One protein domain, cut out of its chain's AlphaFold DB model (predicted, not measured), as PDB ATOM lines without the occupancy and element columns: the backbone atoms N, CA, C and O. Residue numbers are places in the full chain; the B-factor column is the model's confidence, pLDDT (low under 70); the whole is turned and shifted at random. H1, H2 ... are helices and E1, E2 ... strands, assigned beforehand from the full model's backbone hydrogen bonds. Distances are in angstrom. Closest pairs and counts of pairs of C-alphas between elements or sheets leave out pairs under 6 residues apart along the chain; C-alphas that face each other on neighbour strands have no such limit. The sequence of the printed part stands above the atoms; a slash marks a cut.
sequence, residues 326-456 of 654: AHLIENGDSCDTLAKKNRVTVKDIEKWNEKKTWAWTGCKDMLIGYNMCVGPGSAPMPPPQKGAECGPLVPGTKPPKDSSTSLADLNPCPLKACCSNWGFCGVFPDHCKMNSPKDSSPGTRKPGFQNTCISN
ATOM      1  N   ALA A 326     271.640 248.976 263.371       93.62
ATOM      2  CA  ALA A 326     272.107 249.863 262.320       93.62
ATOM      3  C   ALA A 326     271.114 249.910 261.153       93.62
ATOM      4  O   ALA A 326     270.576 248.887 260.739       93.62
ATOM      5  N   HIS A 327     270.889 251.092 260.597       93.56
ATOM      6  CA  HIS A 327     270.128 251.305 259.370       93.56
ATOM      7  C   HIS A 327     271.040 251.947 258.330       93.56
ATOM      8  O   HIS A 327     271.699 252.943 258.632       93.56
ATOM      9  N   LEU A 328     271.091 251.375 257.128       93.31
ATOM     10  CA  LEU A 328     271.789 251.969 255.992       93.31
ATOM     11  C   LEU A 328     270.861 253.021 255.382       93.31
ATOM     12  O   LEU A 328     269.802 252.668 254.881       93.31
ATOM     13  N   ILE A 329     271.241 254.297 255.443       91.44
ATOM     14  CA  ILE A 329     270.400 255.402 254.965       91.44
ATOM     15  C   ILE A 329     270.166 255.252 253.456       91.44
ATOM     16  O   ILE A 329     271.113 255.248 252.666       91.44
ATOM     17  N   GLU A 330     268.907 255.188 253.051       86.56
ATOM     18  CA  GLU A 330     268.448 255.066 251.674       86.56
ATOM     19  C   GLU A 330     267.772 256.355 251.191       86.56
ATOM     20  O   GLU A 330     267.449 257.272 251.948       86.56
ATOM     21  N   ASN A 331     267.551 256.446 249.881       82.81
ATOM     22  CA  ASN A 331     266.837 257.582 249.320       82.81
ATOM     23  C   ASN A 331     265.340 257.523 249.670       82.81
ATOM     24  O   ASN A 331     264.684 256.506 249.433       82.81
ATOM     25  N   GLY A 332     264.809 258.635 250.180       78.62
ATOM     26  CA  GLY A 332     263.446 258.741 250.709       78.62
ATOM     27  C   GLY A 332     263.335 258.501 252.217       78.62
ATOM     28  O   GLY A 332     262.266 258.734 252.782       78.62
ATOM     29  N   ASP A 333     264.419 258.093 252.883       86.94
ATOM     30  CA  ASP A 333     264.428 258.016 254.339       86.94
ATOM     31  C   ASP A 333     264.291 259.400 254.970       86.94
ATOM     32  O   ASP A 333     264.924 260.378 254.565       86.94
ATOM     33  N   SER A 334     263.505 259.461 256.038       89.62
ATOM     34  CA  SER A 334     263.480 260.578 256.969       89.62
ATOM     35  C   SER A 334     263.475 260.034 258.390       89.62
ATOM     36  O   SER A 334     263.048 258.905 258.644       89.62
ATOM     37  N   CYS A 335     263.916 260.834 259.357       93.44
ATOM     38  CA  CYS A 335     263.792 260.407 260.745       93.44
ATOM     39  C   CYS A 335     262.338 260.159 261.150       93.44
ATOM     40  O   CYS A 335     262.112 259.313 262.002       93.44
ATOM     41  N   ASP A 336     261.353 260.841 260.560       90.56
ATOM     42  CA  ASP A 336     259.940 260.594 260.856       90.56
ATOM     43  C   ASP A 336     259.488 259.207 260.389       90.56
ATOM     44  O   ASP A 336     258.807 258.500 261.136       90.56
ATOM     45  N   THR A 337     259.861 258.797 259.171       87.69
ATOM     46  CA  THR A 337     259.507 257.470 258.647       87.69
ATOM     47  C   THR A 337     260.241 256.375 259.413       87.69
ATOM     48  O   THR A 337     259.616 255.405 259.844       87.69
ATOM     49  N   LEU A 338     261.533 256.566 259.693       89.56
ATOM     50  CA  LEU A 338     262.336 255.620 260.466       89.56
ATOM     51  C   LEU A 338     261.891 255.536 261.931       89.56
ATOM     52  O   LEU A 338     261.813 254.436 262.476       89.56
ATOM     53  N   ALA A 339     261.544 256.657 262.567       89.62
ATOM     54  CA  ALA A 339     261.031 256.683 263.935       89.62
ATOM     55  C   ALA A 339     259.725 255.897 264.045       89.62
ATOM     56  O   ALA A 339     259.589 255.053 264.927       89.62
ATOM     57  N   LYS A 340     258.792 256.106 263.108       83.44
ATOM     58  CA  LYS A 340     257.540 255.340 263.040       83.44
ATOM     59  C   LYS A 340     257.801 253.852 262.819       83.44
ATOM     60  O   LYS A 340     257.307 253.043 263.602       83.44
ATOM     61  N   LYS A 341     258.626 253.503 261.824       81.19
ATOM     62  CA  LYS A 341     258.983 252.113 261.490       81.19
ATOM     63  C   LYS A 341     259.581 251.366 262.683       81.19
ATOM     64  O   LYS A 341     259.235 250.215 262.923       81.19
ATOM     65  N   ASN A 342     260.426 252.039 263.461       83.06
ATOM     66  CA  ASN A 342     261.084 251.465 264.638       83.06
ATOM     67  C   ASN A 342     260.317 251.715 265.951       83.06
ATOM     68  O   ASN A 342     260.767 251.295 267.012       83.06
ATOM     69  N   ARG A 343     259.154 252.381 265.890       79.56
ATOM     70  CA  ARG A 343     258.303 252.773 267.029       79.56
ATOM     71  C   ARG A 343     259.028 253.542 268.136       79.56
ATOM     72  O   ARG A 343     258.807 253.321 269.326       79.56
ATOM     73  N   VAL A 344     259.868 254.479 267.725       87.62
ATOM     74  CA  VAL A 344     260.643 255.382 268.584       87.62
ATOM     75  C   VAL A 344     260.280 256.827 268.253       87.62
ATOM     76  O   VAL A 344     259.486 257.086 267.348       87.62
ATOM     77  N   THR A 345     260.830 257.796 268.978       90.81
ATOM     78  CA  THR A 345     260.687 259.206 268.603       90.81
ATOM     79  C   THR A 345     261.872 259.672 267.761       90.81
ATOM     80  O   THR A 345     262.980 259.153 267.877       90.81
ATOM     81  N   VAL A 346     261.675 260.722 266.959       94.50
ATOM     82  CA  VAL A 346     262.781 261.417 266.271       94.50
ATOM     83  C   VAL A 346     263.856 261.864 267.270       94.50
ATOM     84  O   VAL A 346     265.047 261.784 266.988       94.50
ATOM     85  N   LYS A 347     263.448 262.261 268.483       95.94
ATOM     86  CA  LYS A 347     264.363 262.640 269.565       95.94
ATOM     87  C   LYS A 347     265.230 261.470 270.042       95.94
ATOM     88  O   LYS A 347     266.380 261.693 270.412       95.94
ATOM     89  N   ASP A 348     264.699 260.250 270.039       94.81
ATOM     90  CA  ASP A 348     265.478 259.056 270.376       94.81
ATOM     91  C   ASP A 348     266.526 258.773 269.297       94.81
ATOM     92  O   ASP A 348     267.694 258.577 269.627       94.81
ATOM     93  N   ILE A 349     266.138 258.860 268.018       95.88
ATOM     94  CA  ILE A 349     267.066 258.724 266.885       95.88
ATOM     95  C   ILE A 349     268.197 259.753 266.977       95.88
ATOM     96  O   ILE A 349     269.367 259.376 266.902       95.88
ATOM     97  N   GLU A 350     267.877 261.030 267.194       95.75
ATOM     98  CA  GLU A 350     268.896 262.075 267.360       95.75
ATOM     99  C   GLU A 350     269.838 261.749 268.523       95.75
ATOM    100  O   GLU A 350     271.057 261.727 268.359       95.75
ATOM    101  N   LYS A 351     269.283 261.383 269.685       95.31
ATOM    102  CA  LYS A 351     270.057 261.031 270.883       95.31
ATOM    103  C   LYS A 351     271.025 259.863 270.652       95.31
ATOM    104  O   LYS A 351     272.087 259.817 271.278       95.31
ATOM    105  N   TRP A 352     270.656 258.884 269.830       94.94
ATOM    106  CA  TRP A 352     271.511 257.727 269.560       94.94
ATOM    107  C   TRP A 352     272.648 258.033 268.585       94.94
ATOM    108  O   TRP A 352     273.693 257.390 268.683       94.94
ATOM    109  N   ASN A 353     272.486 259.029 267.712       95.12
ATOM    110  CA  ASN A 353     273.445 259.333 266.651       95.12
ATOM    111  C   ASN A 353     274.337 260.553 266.925       95.12
ATOM    112  O   ASN A 353     275.500 260.582 266.507       95.12
ATOM    113  N   GLU A 354     273.821 261.555 267.635       92.88
ATOM    114  CA  GLU A 354     274.548 262.783 267.942       92.88
ATOM    115  C   GLU A 354     275.851 262.483 268.705       92.88
ATOM    116  O   GLU A 354     275.878 261.702 269.659       92.88
ATOM    117  N   LYS A 355     276.951 263.106 268.263       90.31
ATOM    118  CA  LYS A 355     278.325 262.970 268.784       90.31
ATOM    119  C   LYS A 355     278.970 261.590 268.627       90.31
ATOM    120  O   LYS A 355     280.109 261.420 269.052       90.31
ATOM    121  N   LYS A 356     278.291 260.614 268.015       90.88
ATOM    122  CA  LYS A 356     278.771 259.222 267.944       90.88
ATOM    123  C   LYS A 356     278.854 258.688 266.519       90.88
ATOM    124  O   LYS A 356     279.883 258.143 266.133       90.88
ATOM    125  N   THR A 357     277.782 258.844 265.748       93.94
ATOM    126  CA  THR A 357     277.646 258.236 264.421       93.94
ATOM    127  C   THR A 357     278.453 258.996 263.381       93.94
ATOM    128  O   THR A 357     278.356 260.218 263.276       93.94
ATOM    129  N   TRP A 358     279.237 258.270 262.588       95.19
ATOM    130  CA  TRP A 358     280.083 258.862 261.560       95.19
ATOM    131  C   TRP A 358     279.293 259.711 260.554       95.19
ATOM    132  O   TRP A 358     278.300 259.253 259.997       95.19
ATOM    133  N   ALA A 359     279.771 260.931 260.297       92.25
ATOM    134  CA  ALA A 359     279.190 261.893 259.361       92.25
ATOM    135  C   ALA A 359     277.702 262.223 259.612       92.25
ATOM    136  O   ALA A 359     277.004 262.655 258.697       92.25
ATOM    137  N   TRP A 360     277.215 262.057 260.847       92.88
ATOM    138  CA  TRP A 360     275.835 262.388 261.204       92.88
ATOM    139  C   TRP A 360     275.574 263.897 261.126       92.88
ATOM    140  O   TRP A 360     276.267 264.691 261.769       92.88
ATOM    141  N   THR A 361     274.557 264.292 260.365       87.44
ATOM    142  CA  THR A 361     274.144 265.691 260.146       87.44
ATOM    143  C   THR A 361     272.854 266.058 260.882       87.44
ATOM    144  O   THR A 361     272.325 267.153 260.695       87.44
ATOM    145  N   GLY A 362     272.361 265.168 261.744       89.31
ATOM    146  CA  GLY A 362     271.012 265.257 262.288       89.31
ATOM    147  C   GLY A 362     269.975 264.672 261.335       89.31
ATOM    148  O   GLY A 362     270.279 264.189 260.245       89.31
ATOM    149  N   CYS A 363     268.715 264.779 261.730       89.62
ATOM    150  CA  CYS A 363     267.565 264.343 260.946       89.62
ATOM    151  C   CYS A 363     267.290 265.189 259.695       89.62
ATOM    152  O   CYS A 363     266.339 264.921 258.960       89.62
ATOM    153  N   LYS A 364     268.113 266.212 259.452       81.69
ATOM    154  CA  LYS A 364     268.136 267.000 258.223       81.69
ATOM    155  C   LYS A 364     269.354 266.580 257.403       81.69
ATOM    156  O   LYS A 364     270.451 266.435 257.940       81.69
ATOM    157  N   ASP A 365     269.142 266.380 256.106       77.81
ATOM    158  CA  ASP A 365     270.206 266.084 255.139       77.81
ATOM    159  C   ASP A 365     271.009 264.805 255.430       77.81
ATOM    160  O   ASP A 365     272.215 264.760 255.186       77.81
ATOM    161  N   MET A 366     270.337 263.763 255.938       87.06
ATOM    162  CA  MET A 366     270.948 262.457 256.220       87.06
ATOM    163  C   MET A 366     271.759 261.945 255.019       87.06
ATOM    164  O   MET A 366     271.292 261.944 253.877       87.06
ATOM    165  N   LEU A 367     272.990 261.499 255.280       87.00
ATOM    166  CA  LEU A 367     273.933 261.126 254.232       87.00
ATOM    167  C   LEU A 367     273.630 259.723 253.688       87.00
ATOM    168  O   LEU A 367     273.922 258.716 254.329       87.00
ATOM    169  N   ILE A 368     273.072 259.664 252.479       86.81
ATOM    170  CA  ILE A 368     272.696 258.402 251.831       86.81
ATOM    171  C   ILE A 368     273.893 257.452 251.714       86.81
ATOM    172  O   ILE A 368     274.995 257.824 251.298       86.81
ATOM    173  N   GLY A 369     273.642 256.192 252.054       87.94
ATOM    174  CA  GLY A 369     274.590 255.096 251.997       87.94
ATOM    175  C   GLY A 369     275.579 255.062 253.163       87.94
ATOM    176  O   GLY A 369     276.603 254.388 253.038       87.94
ATOM    177  N   TYR A 370     275.289 255.774 254.254       92.19
ATOM    178  CA  TYR A 370     275.966 255.652 255.545       92.19
ATOM    179  C   TYR A 370     275.059 254.984 256.580       92.19
ATOM    180  O   TYR A 370     273.837 255.002 256.456       92.19
ATOM    181  N   ASN A 371     275.675 254.393 257.603       94.75
ATOM    182  CA  ASN A 371     274.962 253.708 258.675       94.75
ATOM    183  C   ASN A 371     274.562 254.693 259.780       94.75
ATOM    184  O   ASN A 371     275.350 255.561 260.157       94.75
ATOM    185  N   MET A 372     273.372 254.509 260.347       95.44
ATOM    186  CA  MET A 372     272.878 255.232 261.519       95.44
ATOM    187  C   MET A 372     272.242 254.285 262.536       95.44
ATOM    188  O   MET A 372     271.826 253.182 262.195       95.44
ATOM    189  N   CYS A 373     272.119 254.721 263.785       95.44
ATOM    190  CA  CYS A 373     271.365 254.003 264.803       95.44
ATOM    191  C   CYS A 373     269.864 254.269 264.676       95.44
ATOM    192  O   CYS A 373     269.436 255.425 264.666       95.44
ATOM    193  N   VAL A 374     269.069 253.199 264.689       94.06
ATOM    194  CA  VAL A 374     267.602 253.243 264.870       94.06
ATOM    195  C   VAL A 374     267.155 252.613 266.197       94.06
ATOM    196  O   VAL A 374     265.967 252.428 266.445       94.06
ATOM    197  N   GLY A 375     268.122 252.316 267.070       93.44
ATOM    198  CA  GLY A 375     267.940 251.806 268.426       93.44
ATOM    199  C   GLY A 375     269.077 252.254 269.354       93.44
ATOM    200  O   GLY A 375     270.052 252.854 268.891       93.44
ATOM    201  N   PRO A 376     268.991 251.964 270.661       93.25
ATOM    202  CA  PRO A 376     270.073 252.222 271.605       93.25
ATOM    203  C   PRO A 376     271.295 251.334 271.323       93.25
ATOM    204  O   PRO A 376     271.162 250.232 270.800       93.25
ATOM    205  N   GLY A 377     272.482 251.800 271.715       91.00
ATOM    206  CA  GLY A 377     273.747 251.068 271.587       91.00
ATOM    207  C   GLY A 377     274.922 251.986 271.246       91.00
ATOM    208  O   GLY A 377     274.778 253.216 271.238       91.00
ATOM    209  N   SER A 378     276.094 251.402 270.996       90.62
ATOM    210  CA  SER A 378     277.231 252.114 270.399       90.62
ATOM    211  C   SER A 378     277.007 252.356 268.900       90.62
ATOM    212  O   SER A 378     276.259 251.626 268.248       90.62
ATOM    213  N   ALA A 379     277.626 253.415 268.366       91.38
ATOM    214  CA  ALA A 379     277.484 253.779 266.959       91.38
ATOM    215  C   ALA A 379     278.031 252.677 266.035       91.38
ATOM    216  O   ALA A 379     279.060 252.074 266.354       91.38
ATOM    217  N   PRO A 380     277.381 252.437 264.884       92.31
ATOM    218  CA  PRO A 380     277.837 251.440 263.937       92.31
ATOM    219  C   PRO A 380     279.072 251.949 263.190       92.31
ATOM    220  O   PRO A 380     279.270 253.157 263.021       92.31
ATOM    221  N   MET A 381     279.883 251.021 262.684       93.62
ATOM    222  CA  MET A 381     280.926 251.373 261.723       93.62
ATOM    223  C   MET A 381     280.275 251.869 260.421       93.62
ATOM    224  O   MET A 381     279.264 251.301 259.992       93.62
ATOM    225  N   PRO A 382     280.812 252.919 259.775       94.31
ATOM    226  CA  PRO A 382     280.335 253.321 258.462       94.31
ATOM    227  C   PRO A 382     280.705 252.265 257.409       94.31
ATOM    228  O   PRO A 382     281.707 251.563 257.570       94.31
ATOM    229  N   PRO A 383     279.953 252.182 256.297       92.31
ATOM    230  CA  PRO A 383     280.303 251.306 255.190       92.31
ATOM    231  C   PRO A 383     281.717 251.585 254.653       92.31
ATOM    232  O   PRO A 383     282.042 252.755 254.397       92.31
ATOM    233  N   PRO A 384     282.546 250.544 254.444       92.19
ATOM    234  CA  PRO A 384     283.897 250.709 253.921       92.19
ATOM    235  C   PRO A 384     283.880 251.357 252.533       92.19
ATOM    236  O   PRO A 384     282.997 251.099 251.716       92.19
ATOM    237  N   GLN A 385     284.878 252.194 252.252       88.62
ATOM    238  CA  GLN A 385     285.018 252.899 250.979       88.62
ATOM    239  C   GLN A 385     286.297 252.460 250.278       88.62
ATOM    240  O   GLN A 385     287.391 252.489 250.846       88.62
ATOM    241  N   LYS A 386     286.172 252.064 249.011       86.19
ATOM    242  CA  LYS A 386     287.330 251.664 248.213       86.19
ATOM    243  C   LYS A 386     288.293 252.843 248.060       86.19
ATOM    244  O   LYS A 386     287.889 253.915 247.621       86.19
ATOM    245  N   GLY A 387     289.570 252.613 248.358       85.44
ATOM    246  CA  GLY A 387     290.617 253.629 248.249       85.44
ATOM    247  C   GLY A 387     290.719 254.576 249.445       85.44
ATOM    248  O   GLY A 387     291.576 255.454 249.414       85.44
ATOM    249  N   ALA A 388     289.900 254.407 250.491       92.06
ATOM    250  CA  ALA A 388     290.123 255.111 251.749       92.06
ATOM    251  C   ALA A 388     291.468 254.680 252.365       92.06
ATOM    252  O   ALA A 388     291.745 253.491 252.515       92.06
ATOM    253  N   GLU A 389     292.292 255.664 252.719       92.62
ATOM    254  CA  GLU A 389     293.616 255.517 253.331       92.62
ATOM    255  C   GLU A 389     293.583 255.738 254.854       92.62
ATOM    256  O   GLU A 389     294.484 255.276 255.552       92.62
ATOM    257  N   CYS A 390     292.568 256.440 255.374       95.19
ATOM    258  CA  CYS A 390     292.471 256.791 256.788       95.19
ATOM    259  C   CYS A 390     291.040 256.823 257.336       95.19
ATOM    260  O   CYS A 390     290.057 256.788 256.589       95.19
ATOM    261  N   GLY A 391     290.917 256.917 258.660       95.56
ATOM    262  CA  GLY A 391     289.628 256.972 259.341       95.56
ATOM    263  C   GLY A 391     288.897 255.623 259.345       95.56
ATOM    264  O   GLY A 391     289.464 254.583 259.001       95.56
ATOM    265  N   PRO A 392     287.604 255.612 259.707       95.38
ATOM    266  CA  PRO A 392     286.828 254.381 259.845       95.38
ATOM    267  C   PRO A 392     286.383 253.780 258.502       95.38
ATOM    268  O   PRO A 392     285.836 252.683 258.482       95.38
ATOM    269  N   LEU A 393     286.596 254.491 257.388       94.56
ATOM    270  CA  LEU A 393     286.166 254.082 256.047       94.56
ATOM    271  C   LEU A 393     287.133 253.096 255.376       94.56
ATOM    272  O   LEU A 393     286.783 252.525 254.345       94.56
ATOM    273  N   VAL A 394     288.331 252.889 255.936       93.75
ATOM    274  CA  VAL A 394     289.319 251.947 255.389       93.75
ATOM    275  C   VAL A 394     288.733 250.525 255.400       93.75
ATOM    276  O   VAL A 394     288.283 250.064 256.458       93.75
ATOM    277  N   PRO A 395     288.727 249.798 254.266       91.75
ATOM    278  CA  PRO A 395     288.228 248.427 254.215       91.75
ATOM    279  C   PRO A 395     288.889 247.514 255.257       91.75
ATOM    280  O   PRO A 395     290.108 247.506 255.414       91.75
ATOM    281  N   GLY A 396     288.076 246.736 255.978       90.31
ATOM    282  CA  GLY A 396     288.546 245.813 257.020       90.31
ATOM    283  C   GLY A 396     288.784 246.437 258.402       90.31
ATOM    284  O   GLY A 396     289.184 245.715 259.320       90.31
ATOM    285  N   THR A 397     288.511 247.736 258.581       92.81
ATOM    286  CA  THR A 397     288.610 248.406 259.889       92.81
ATOM    287  C   THR A 397     287.728 247.724 260.930       92.81
ATOM    288  O   THR A 397     286.567 247.405 260.677       92.81
ATOM    289  N   LYS A 398     288.283 247.498 262.121       91.38
ATOM    290  CA  LYS A 398     287.555 246.932 263.260       91.38
ATOM    291  C   LYS A 398     287.003 248.050 264.151       91.38
ATOM    292  O   LYS A 398     287.652 249.093 264.252       91.38
ATOM    293  N   PRO A 399     285.844 247.843 264.802       89.25
ATOM    294  CA  PRO A 399     285.313 248.816 265.746       89.25
ATOM    295  C   PRO A 399     286.295 249.052 266.910       89.25
ATOM    296  O   PRO A 399     287.047 248.136 267.268       89.25
ATOM    297  N   PRO A 400     286.302 250.258 267.511       88.25
ATOM    298  CA  PRO A 400     287.097 250.539 268.702       88.25
ATOM    299  C   PRO A 400     286.809 249.547 269.835       88.25
ATOM    300  O   PRO A 400     285.662 249.163 270.058       88.25
ATOM    301  N   LYS A 401     287.852 249.138 270.568       82.44
ATOM    302  CA  LYS A 401     287.718 248.201 271.703       82.44
ATOM    303  C   LYS A 401     287.120 248.849 272.951       82.44
ATOM    304  O   LYS A 401     286.581 248.146 273.799       82.44
ATOM    305  N   ASP A 402     287.239 250.166 273.069       79.38
ATOM    306  CA  ASP A 402     286.696 250.962 274.162       79.38
ATOM    307  C   ASP A 402     286.137 252.287 273.627       79.38
ATOM    308  O   ASP A 402     286.414 252.696 272.499       79.38
ATOM    309  N   SER A 403     285.335 252.960 274.449       74.38
ATOM    310  CA  SER A 403     284.671 254.219 274.105       74.38
ATOM    311  C   SER A 403     285.574 255.456 274.168       74.38
ATOM    312  O   SER A 403     285.099 256.551 273.865       74.38
ATOM    313  N   SER A 404     286.843 255.320 274.576       80.56
ATOM    314  CA  SER A 404     287.797 256.436 274.637       80.56
ATOM    315  C   SER A 404     288.437 256.736 273.281       80.56
ATOM    316  O   SER A 404     288.863 257.863 273.041       80.56
ATOM    317  N   THR A 405     288.455 255.752 272.381       85.75
ATOM    318  CA  THR A 405     288.949 255.912 271.011       85.75
ATOM    319  C   THR A 405     287.825 256.406 270.102       85.75
ATOM    320  O   THR A 405     286.815 255.724 269.919       85.75
ATOM    321  N   SER A 406     288.000 257.584 269.500       87.12
ATOM    322  CA  SER A 406     287.048 258.097 268.513       87.12
ATOM    323  C   SER A 406     287.159 257.318 267.203       87.12
ATOM    324  O   SER A 406     288.244 256.891 266.807       87.12
ATOM    325  N   LEU A 407     286.058 257.214 266.450       91.94
ATOM    326  CA  LEU A 407     286.102 256.700 265.074       91.94
ATOM    327  C   LEU A 407     287.084 257.493 264.193       91.94
ATOM    328  O   LEU A 407     287.664 256.930 263.270       91.94
ATOM    329  N   ALA A 408     287.292 258.781 264.491       90.62
ATOM    330  CA  ALA A 408     288.227 259.644 263.770       90.62
ATOM    331  C   ALA A 408     289.712 259.283 263.981       90.62
ATOM    332  O   ALA A 408     290.541 259.644 263.144       90.62
ATOM    333  N   ASP A 409     290.039 258.565 265.061       90.62
ATOM    334  CA  ASP A 409     291.414 258.179 265.408       90.62
ATOM    335  C   ASP A 409     291.847 256.865 264.736       90.62
ATOM    336  O   ASP A 409     293.016 256.475 264.789       90.62
ATOM    337  N   LEU A 410     290.909 256.162 264.093       94.00
ATOM    338  CA  LEU A 410     291.178 254.908 263.399       94.00
ATOM    339  C   LEU A 410     291.987 255.157 262.121       94.00
ATOM    340  O   LEU A 410     291.712 256.094 261.377       94.00
ATOM    341  N   ASN A 411     292.955 254.279 261.844       95.06
ATOM    342  CA  ASN A 411     293.797 254.302 260.641       95.06
ATOM    343  C   ASN A 411     294.417 255.692 260.365       95.06
ATOM    344  O   ASN A 411     293.985 256.394 259.450       95.06
ATOM    345  N   PRO A 412     295.407 256.136 261.157       94.00
ATOM    346  CA  PRO A 412     296.027 257.441 260.953       94.00
ATOM    347  C   PRO A 412     296.782 257.503 259.621       94.00
ATOM    348  O   PRO A 412     297.384 256.523 259.182       94.00
ATOM    349  N   CYS A 413     296.814 258.687 259.009       94.12
ATOM    350  CA  CYS A 413     297.575 258.896 257.784       94.12
ATOM    351  C   CYS A 413     299.088 258.712 257.992       94.12
ATOM    352  O   CYS A 413     299.631 259.172 259.010       94.12
ATOM    353  N   PRO A 414     299.801 258.136 257.005       91.38
ATOM    354  CA  PRO A 414     301.258 258.160 256.969       91.38
ATOM    355  C   PRO A 414     301.805 259.584 257.108       91.38
ATOM    356  O   PRO A 414     301.147 260.562 256.747       91.38
ATOM    357  N   LEU A 415     303.027 259.702 257.634       91.38
ATOM    358  CA  LEU A 415     303.713 260.985 257.858       91.38
ATOM    359  C   LEU A 415     302.943 261.981 258.741       91.38
ATOM    360  O   LEU A 415     303.261 263.166 258.743       91.38
ATOM    361  N   LYS A 416     301.935 261.516 259.492       91.12
ATOM    362  CA  LYS A 416     301.010 262.381 260.239       91.12
ATOM    363  C   LYS A 416     300.340 263.434 259.343       91.12
ATOM    364  O   LYS A 416     300.061 264.541 259.796       91.12
ATOM    365  N   ALA A 417     300.082 263.094 258.078       93.94
ATOM    366  CA  ALA A 417     299.304 263.941 257.182       93.94
ATOM    367  C   ALA A 417     297.852 264.082 257.673       93.94
ATOM    368  O   ALA A 417     297.387 263.331 258.537       93.94
ATOM    369  N   CYS A 418     297.133 265.052 257.115       95.75
ATOM    370  CA  CYS A 418     295.747 265.316 257.466       95.75
ATOM    371  C   CYS A 418     294.838 264.240 256.878       95.75
ATOM    372  O   CYS A 418     294.962 263.898 255.699       95.75
ATOM    373  N   CYS A 419     293.897 263.749 257.680       96.19
ATOM    374  CA  CYS A 419     292.848 262.858 257.201       96.19
ATOM    375  C   CYS A 419     291.559 263.645 256.967       96.19
ATOM    376  O   CYS A 419     291.079 264.337 257.866       96.19
ATOM    377  N   SER A 420     290.974 263.514 255.779       95.25
ATOM    378  CA  SER A 420     289.641 264.049 255.484       95.25
ATOM    379  C   SER A 420     288.533 263.114 255.985       95.25
ATOM    380  O   SER A 420     288.717 261.903 256.089       95.25
ATOM    381  N   ASN A 421     287.330 263.647 256.213       94.06
ATOM    382  CA  ASN A 421     286.138 262.860 256.561       94.06
ATOM    383  C   ASN A 421     285.704 261.856 255.474       94.06
ATOM    384  O   ASN A 421     284.847 261.012 255.724       94.06
ATOM    385  N   TRP A 422     286.287 261.943 254.278       92.38
ATOM    386  CA  TRP A 422     286.096 260.989 253.186       92.38
ATOM    387  C   TRP A 422     287.128 259.853 253.191       92.38
ATOM    388  O   TRP A 422     287.081 258.983 252.329       92.38
ATOM    389  N   GLY A 423     288.035 259.837 254.172       94.12
ATOM    390  CA  GLY A 423     289.032 258.787 254.348       94.12
ATOM    391  C   GLY A 423     290.268 258.946 253.468       94.12
ATOM    392  O   GLY A 423     291.008 257.987 253.296       94.12
ATOM    393  N   PHE A 424     290.517 260.133 252.910       93.75
ATOM    394  CA  PHE A 424     291.711 260.408 252.106       93.75
ATOM    395  C   PHE A 424     292.738 261.226 252.880       93.75
ATOM    396  O   PHE A 424     292.378 262.204 253.547       93.75
ATOM    397  N   CYS A 425     294.004 260.834 252.741       94.50
ATOM    398  CA  CYS A 425     295.150 261.504 253.337       94.50
ATOM    399  C   CYS A 425     295.733 262.573 252.417       94.50
ATOM    400  O   CYS A 425     295.954 262.324 251.232       94.50
ATOM    401  N   GLY A 426     296.087 263.727 252.978       93.19
ATOM    402  CA  GLY A 426     296.778 264.767 252.227       93.19
ATOM    403  C   GLY A 426     297.382 265.854 253.107       93.19
ATOM    404  O   GLY A 426     297.114 265.943 254.300       93.19
ATOM    405  N   VAL A 427     298.217 266.687 252.488       91.88
ATOM    406  CA  VAL A 427     298.930 267.802 253.145       91.88
ATOM    407  C   VAL A 427     298.450 269.177 252.669       91.88
ATOM    408  O   VAL A 427     298.974 270.206 253.076       91.88
ATOM    409  N   PHE A 428     297.453 269.202 251.783       90.81
ATOM    410  CA  PHE A 428     296.912 270.429 251.207       90.81
ATOM    411  C   PHE A 428     295.700 270.937 251.997       90.81
ATOM    412  O   PHE A 428     295.036 270.141 252.671       90.81
ATOM    413  N   PRO A 429     295.354 272.235 251.883       90.50
ATOM    414  CA  PRO A 429     294.246 272.837 252.623       90.50
ATOM    415  C   PRO A 429     292.922 272.072 252.531       90.50
ATOM    416  O   PRO A 429     292.208 271.999 253.526       90.50
ATOM    417  N   ASP A 430     292.623 271.450 251.390       87.31
ATOM    418  CA  ASP A 430     291.405 270.650 251.215       87.31
ATOM    419  C   ASP A 430     291.345 269.449 252.171       87.31
ATOM    420  O   ASP A 430     290.270 269.046 252.584       87.31
ATOM    421  N   HIS A 431     292.479 268.888 252.585       92.81
ATOM    422  CA  HIS A 431     292.515 267.769 253.533       92.81
ATOM    423  C   HIS A 431     292.644 268.246 254.980       92.81
ATOM    424  O   HIS A 431     292.164 267.582 255.893       92.81
ATOM    425  N   CYS A 432     293.305 269.387 255.185       94.56
ATOM    426  CA  CYS A 432     293.743 269.850 256.497       94.56
ATOM    427  C   CYS A 432     292.808 270.866 257.164       94.56
ATOM    428  O   CYS A 432     292.893 271.064 258.377       94.56
ATOM    429  N   LYS A 433     291.916 271.524 256.411       93.88
ATOM    430  CA  LYS A 433     290.968 272.494 256.977       93.88
ATOM    431  C   LYS A 433     289.894 271.795 257.809       93.88
ATOM    432  O   LYS A 433     289.165 270.929 257.327       93.88
ATOM    433  N   MET A 434     289.772 272.207 259.068       93.12
ATOM    434  CA  MET A 434     288.686 271.774 259.942       93.12
ATOM    435  C   MET A 434     287.426 272.591 259.640       93.12
ATOM    436  O   MET A 434     287.323 273.765 259.992       93.12
ATOM    437  N   ASN A 435     286.454 271.946 259.004       93.06
ATOM    438  CA  ASN A 435     285.165 272.524 258.638       93.06
ATOM    439  C   ASN A 435     284.018 271.809 259.367       93.06
ATOM    440  O   ASN A 435     282.936 271.667 258.808       93.06
ATOM    441  N   SER A 436     284.232 271.331 260.590       91.88
ATOM    442  CA  SER A 436     283.216 270.657 261.404       91.88
ATOM    443  C   SER A 436     282.491 271.639 262.337       91.88
ATOM    444  O   SER A 436     283.083 272.636 262.776       91.88
ATOM    445  N   PRO A 437     281.192 271.432 262.634       90.50
ATOM    446  CA  PRO A 437     280.533 272.134 263.729       90.50
ATOM    447  C   PRO A 437     281.202 271.790 265.071       90.50
ATOM    448  O   PRO A 437     281.771 270.714 265.241       90.50
ATOM    449  N   LYS A 438     281.140 272.709 266.038       87.81
ATOM    450  CA  LYS A 438     281.685 272.454 267.376       87.81
ATOM    451  C   LYS A 438     280.881 271.336 268.048       87.81
ATOM    452  O   LYS A 438     279.656 271.345 267.965       87.81
ATOM    453  N   ASP A 439     281.574 270.410 268.710       85.62
ATOM    454  CA  ASP A 439     280.977 269.278 269.431       85.62
ATOM    455  C   ASP A 439     280.062 268.393 268.553       85.62
ATOM    456  O   ASP A 439     279.098 267.815 269.052       85.62
ATOM    457  N   SER A 440     280.338 268.294 267.245       90.31
ATOM    458  CA  SER A 440     279.585 267.440 266.318       90.31
ATOM    459  C   SER A 440     280.030 265.978 266.363       90.31
ATOM    460  O   SER A 440     281.089 265.641 266.895       90.31
ATOM    461  N   SER A 441     279.254 265.105 265.721       92.19
ATOM    462  CA  SER A 441     279.692 263.740 265.434       92.19
ATOM    463  C   SER A 441     280.987 263.702 264.600       92.19
ATOM    464  O   SER A 441     281.276 264.647 263.852       92.19
ATOM    465  N   PRO A 442     281.796 262.631 264.722       92.62
ATOM    466  CA  PRO A 442     283.038 262.498 263.966       92.62
ATOM    467  C   PRO A 442     282.760 262.450 262.458       92.62
ATOM    468  O   PRO A 442     281.801 261.825 262.014       92.62
ATOM    469  N   GLY A 443     283.590 263.126 261.661       92.69
ATOM    470  CA  GLY A 443     283.421 263.209 260.205       92.69
ATOM    471  C   GLY A 443     282.312 264.160 259.726       92.69
ATOM    472  O   GLY A 443     282.186 264.375 258.521       92.69
ATOM    473  N   THR A 444     281.534 264.765 260.631       92.38
ATOM    474  CA  THR A 444     280.495 265.739 260.273       92.38
ATOM    475  C   THR A 444     281.112 267.059 259.829       92.38
ATOM    476  O   THR A 444     281.946 267.643 260.521       92.38
ATOM    477  N   ARG A 445     280.651 267.569 258.688       90.25
ATOM    478  CA  ARG A 445     281.066 268.862 258.134       90.25
ATOM    479  C   ARG A 445     279.943 269.893 258.203       90.25
ATOM    480  O   ARG A 445     278.766 269.550 258.213       90.25
ATOM    481  N   LYS A 446     280.314 271.171 258.219       88.56
ATOM    482  CA  LYS A 446     279.395 272.306 258.117       88.56
ATOM    483  C   LYS A 446     278.712 272.314 256.736       88.56
ATOM    484  O   LYS A 446     279.346 271.925 255.746       88.56
ATOM    485  N   PRO A 447     277.458 272.791 256.644       83.25
ATOM    486  CA  PRO A 447     276.808 273.054 255.362       83.25
ATOM    487  C   PRO A 447     277.667 273.951 254.455       83.25
ATOM    488  O   PRO A 447     278.349 274.854 254.940       83.25
ATOM    489  N   GLY A 448     277.654 273.683 253.146       80.75
ATOM    490  CA  GLY A 448     278.404 274.444 252.135       80.75
ATOM    491  C   GLY A 448     279.890 274.083 251.963       80.75
ATOM    492  O   GLY A 448     280.512 274.544 251.011       80.75
ATOM    493  N   PHE A 449     280.473 273.244 252.825       86.06
ATOM    494  CA  PHE A 449     281.858 272.770 252.673       86.06
ATOM    495  C   PHE A 449     281.900 271.393 252.020       86.06
ATOM    496  O   PHE A 449     281.054 270.565 252.309       86.06
ATOM    497  N   GLN A 450     282.893 271.091 251.184       84.88
ATOM    498  CA  GLN A 450     282.984 269.773 250.534       84.88
ATOM    499  C   GLN A 450     283.515 268.681 251.474       84.88
ATOM    500  O   GLN A 450     283.144 267.512 251.356       84.88
ATOM    501  N   ASN A 451     284.359 269.058 252.431       90.19
ATOM    502  CA  ASN A 451     285.057 268.158 253.340       90.19
ATOM    503  C   ASN A 451     285.351 268.843 254.683       90.19
ATOM    504  O   ASN A 451     285.219 270.059 254.833       90.19
ATOM    505  N   THR A 452     285.754 268.043 255.663       93.56
ATOM    506  CA  THR A 452     286.399 268.495 256.893       93.56
ATOM    507  C   THR A 452     287.561 267.573 257.212       93.56
ATOM    508  O   THR A 452     287.484 266.363 256.992       93.56
ATOM    509  N   CYS A 453     288.621 268.129 257.779       95.62
ATOM    510  CA  CYS A 453     289.644 267.338 258.431       95.62
ATOM    511  C   CYS A 453     289.090 266.656 259.695       95.62
ATOM    512  O   CYS A 453     288.285 267.253 260.420       95.62
ATOM    513  N   ILE A 454     289.530 265.421 259.951       94.50
ATOM    514  CA  ILE A 454     289.177 264.625 261.135       94.50
ATOM    515  C   ILE A 454     290.370 264.357 262.065       94.50
ATOM    516  O   ILE A 454     290.165 264.160 263.256       94.50
ATOM    517  N   SER A 455     291.604 264.358 261.549       93.00
ATOM    518  CA  SER A 455     292.821 264.117 262.331       93.00
ATOM    519  C   SER A 455     294.040 264.786 261.689       93.00
ATOM    520  O   SER A 455     294.079 264.998 260.475       93.00
ATOM    521  N   ASN A 456     295.019 265.159 262.525       92.31
ATOM    522  CA  ASN A 456     296.183 265.985 262.161       92.31
ATOM    523  C   ASN A 456     295.803 267.300 261.457       92.31
ATOM    524  O   ASN A 456     296.452 267.734 260.512       92.31
TER     525      ASN A 456
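What this domain is: This is residues 326 to 456 of the 654 residues of the protein "Chitinase" of Fusarium euwallaceae (UniProt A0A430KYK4). There is little regular structure: two small lobes, mostly loops, one with strands E1 and E2 near helices H1 and H2, the other with strands E3 and E4 and short helix H3. The printed part has 131 residues, 31 in named elements, ordered E1 H1 H2 E2 E3 H3 E4; the class is mixed and both sheets are antiparallel. It is compact, radius of gyration of the C-alphas 14.5 A, spanning 47 by 34 by 26 A.

How they stand to each other: E1, residues 326 to 328, and E2, residues 371 to 373, are antiparallel neighbours, with N 327 and O 372 within hydrogen-bond range at 2.8 A. H1, residues 335 to 341, and H2, residues 346 to 353, touch about perpendicular at 78 degrees; their closest C-alphas, Ala 339 and Val 346, are 5.6 A apart. E3, residues 418 to 420, and E4, residues 453 to 455, are antiparallel neighbours, with N 454 and O 419 within hydrogen-bond range at 2.8 A. The closest C-alphas of E3 and H3, residues 429 to 432, are Cys 418 and Cys 432, 5.1 A apart. E2 and E3 are apart. In H1 and H2 every O i to N i+4 pair is within hydrogen-bond range; H3 is too short for one.

Where its parts are: E1 begins at C-alpha 326 (272.107, 249.863, 262.320), H2 is 10.9 A long, and E4 ends at C-alpha 455 (292.821, 264.117, 262.331).

The domain as a whole: The printed part has no cut; the links H2 to E2, E2 to E3 and H3 to E4 are long. No printed residue is under 70 in pLDDT.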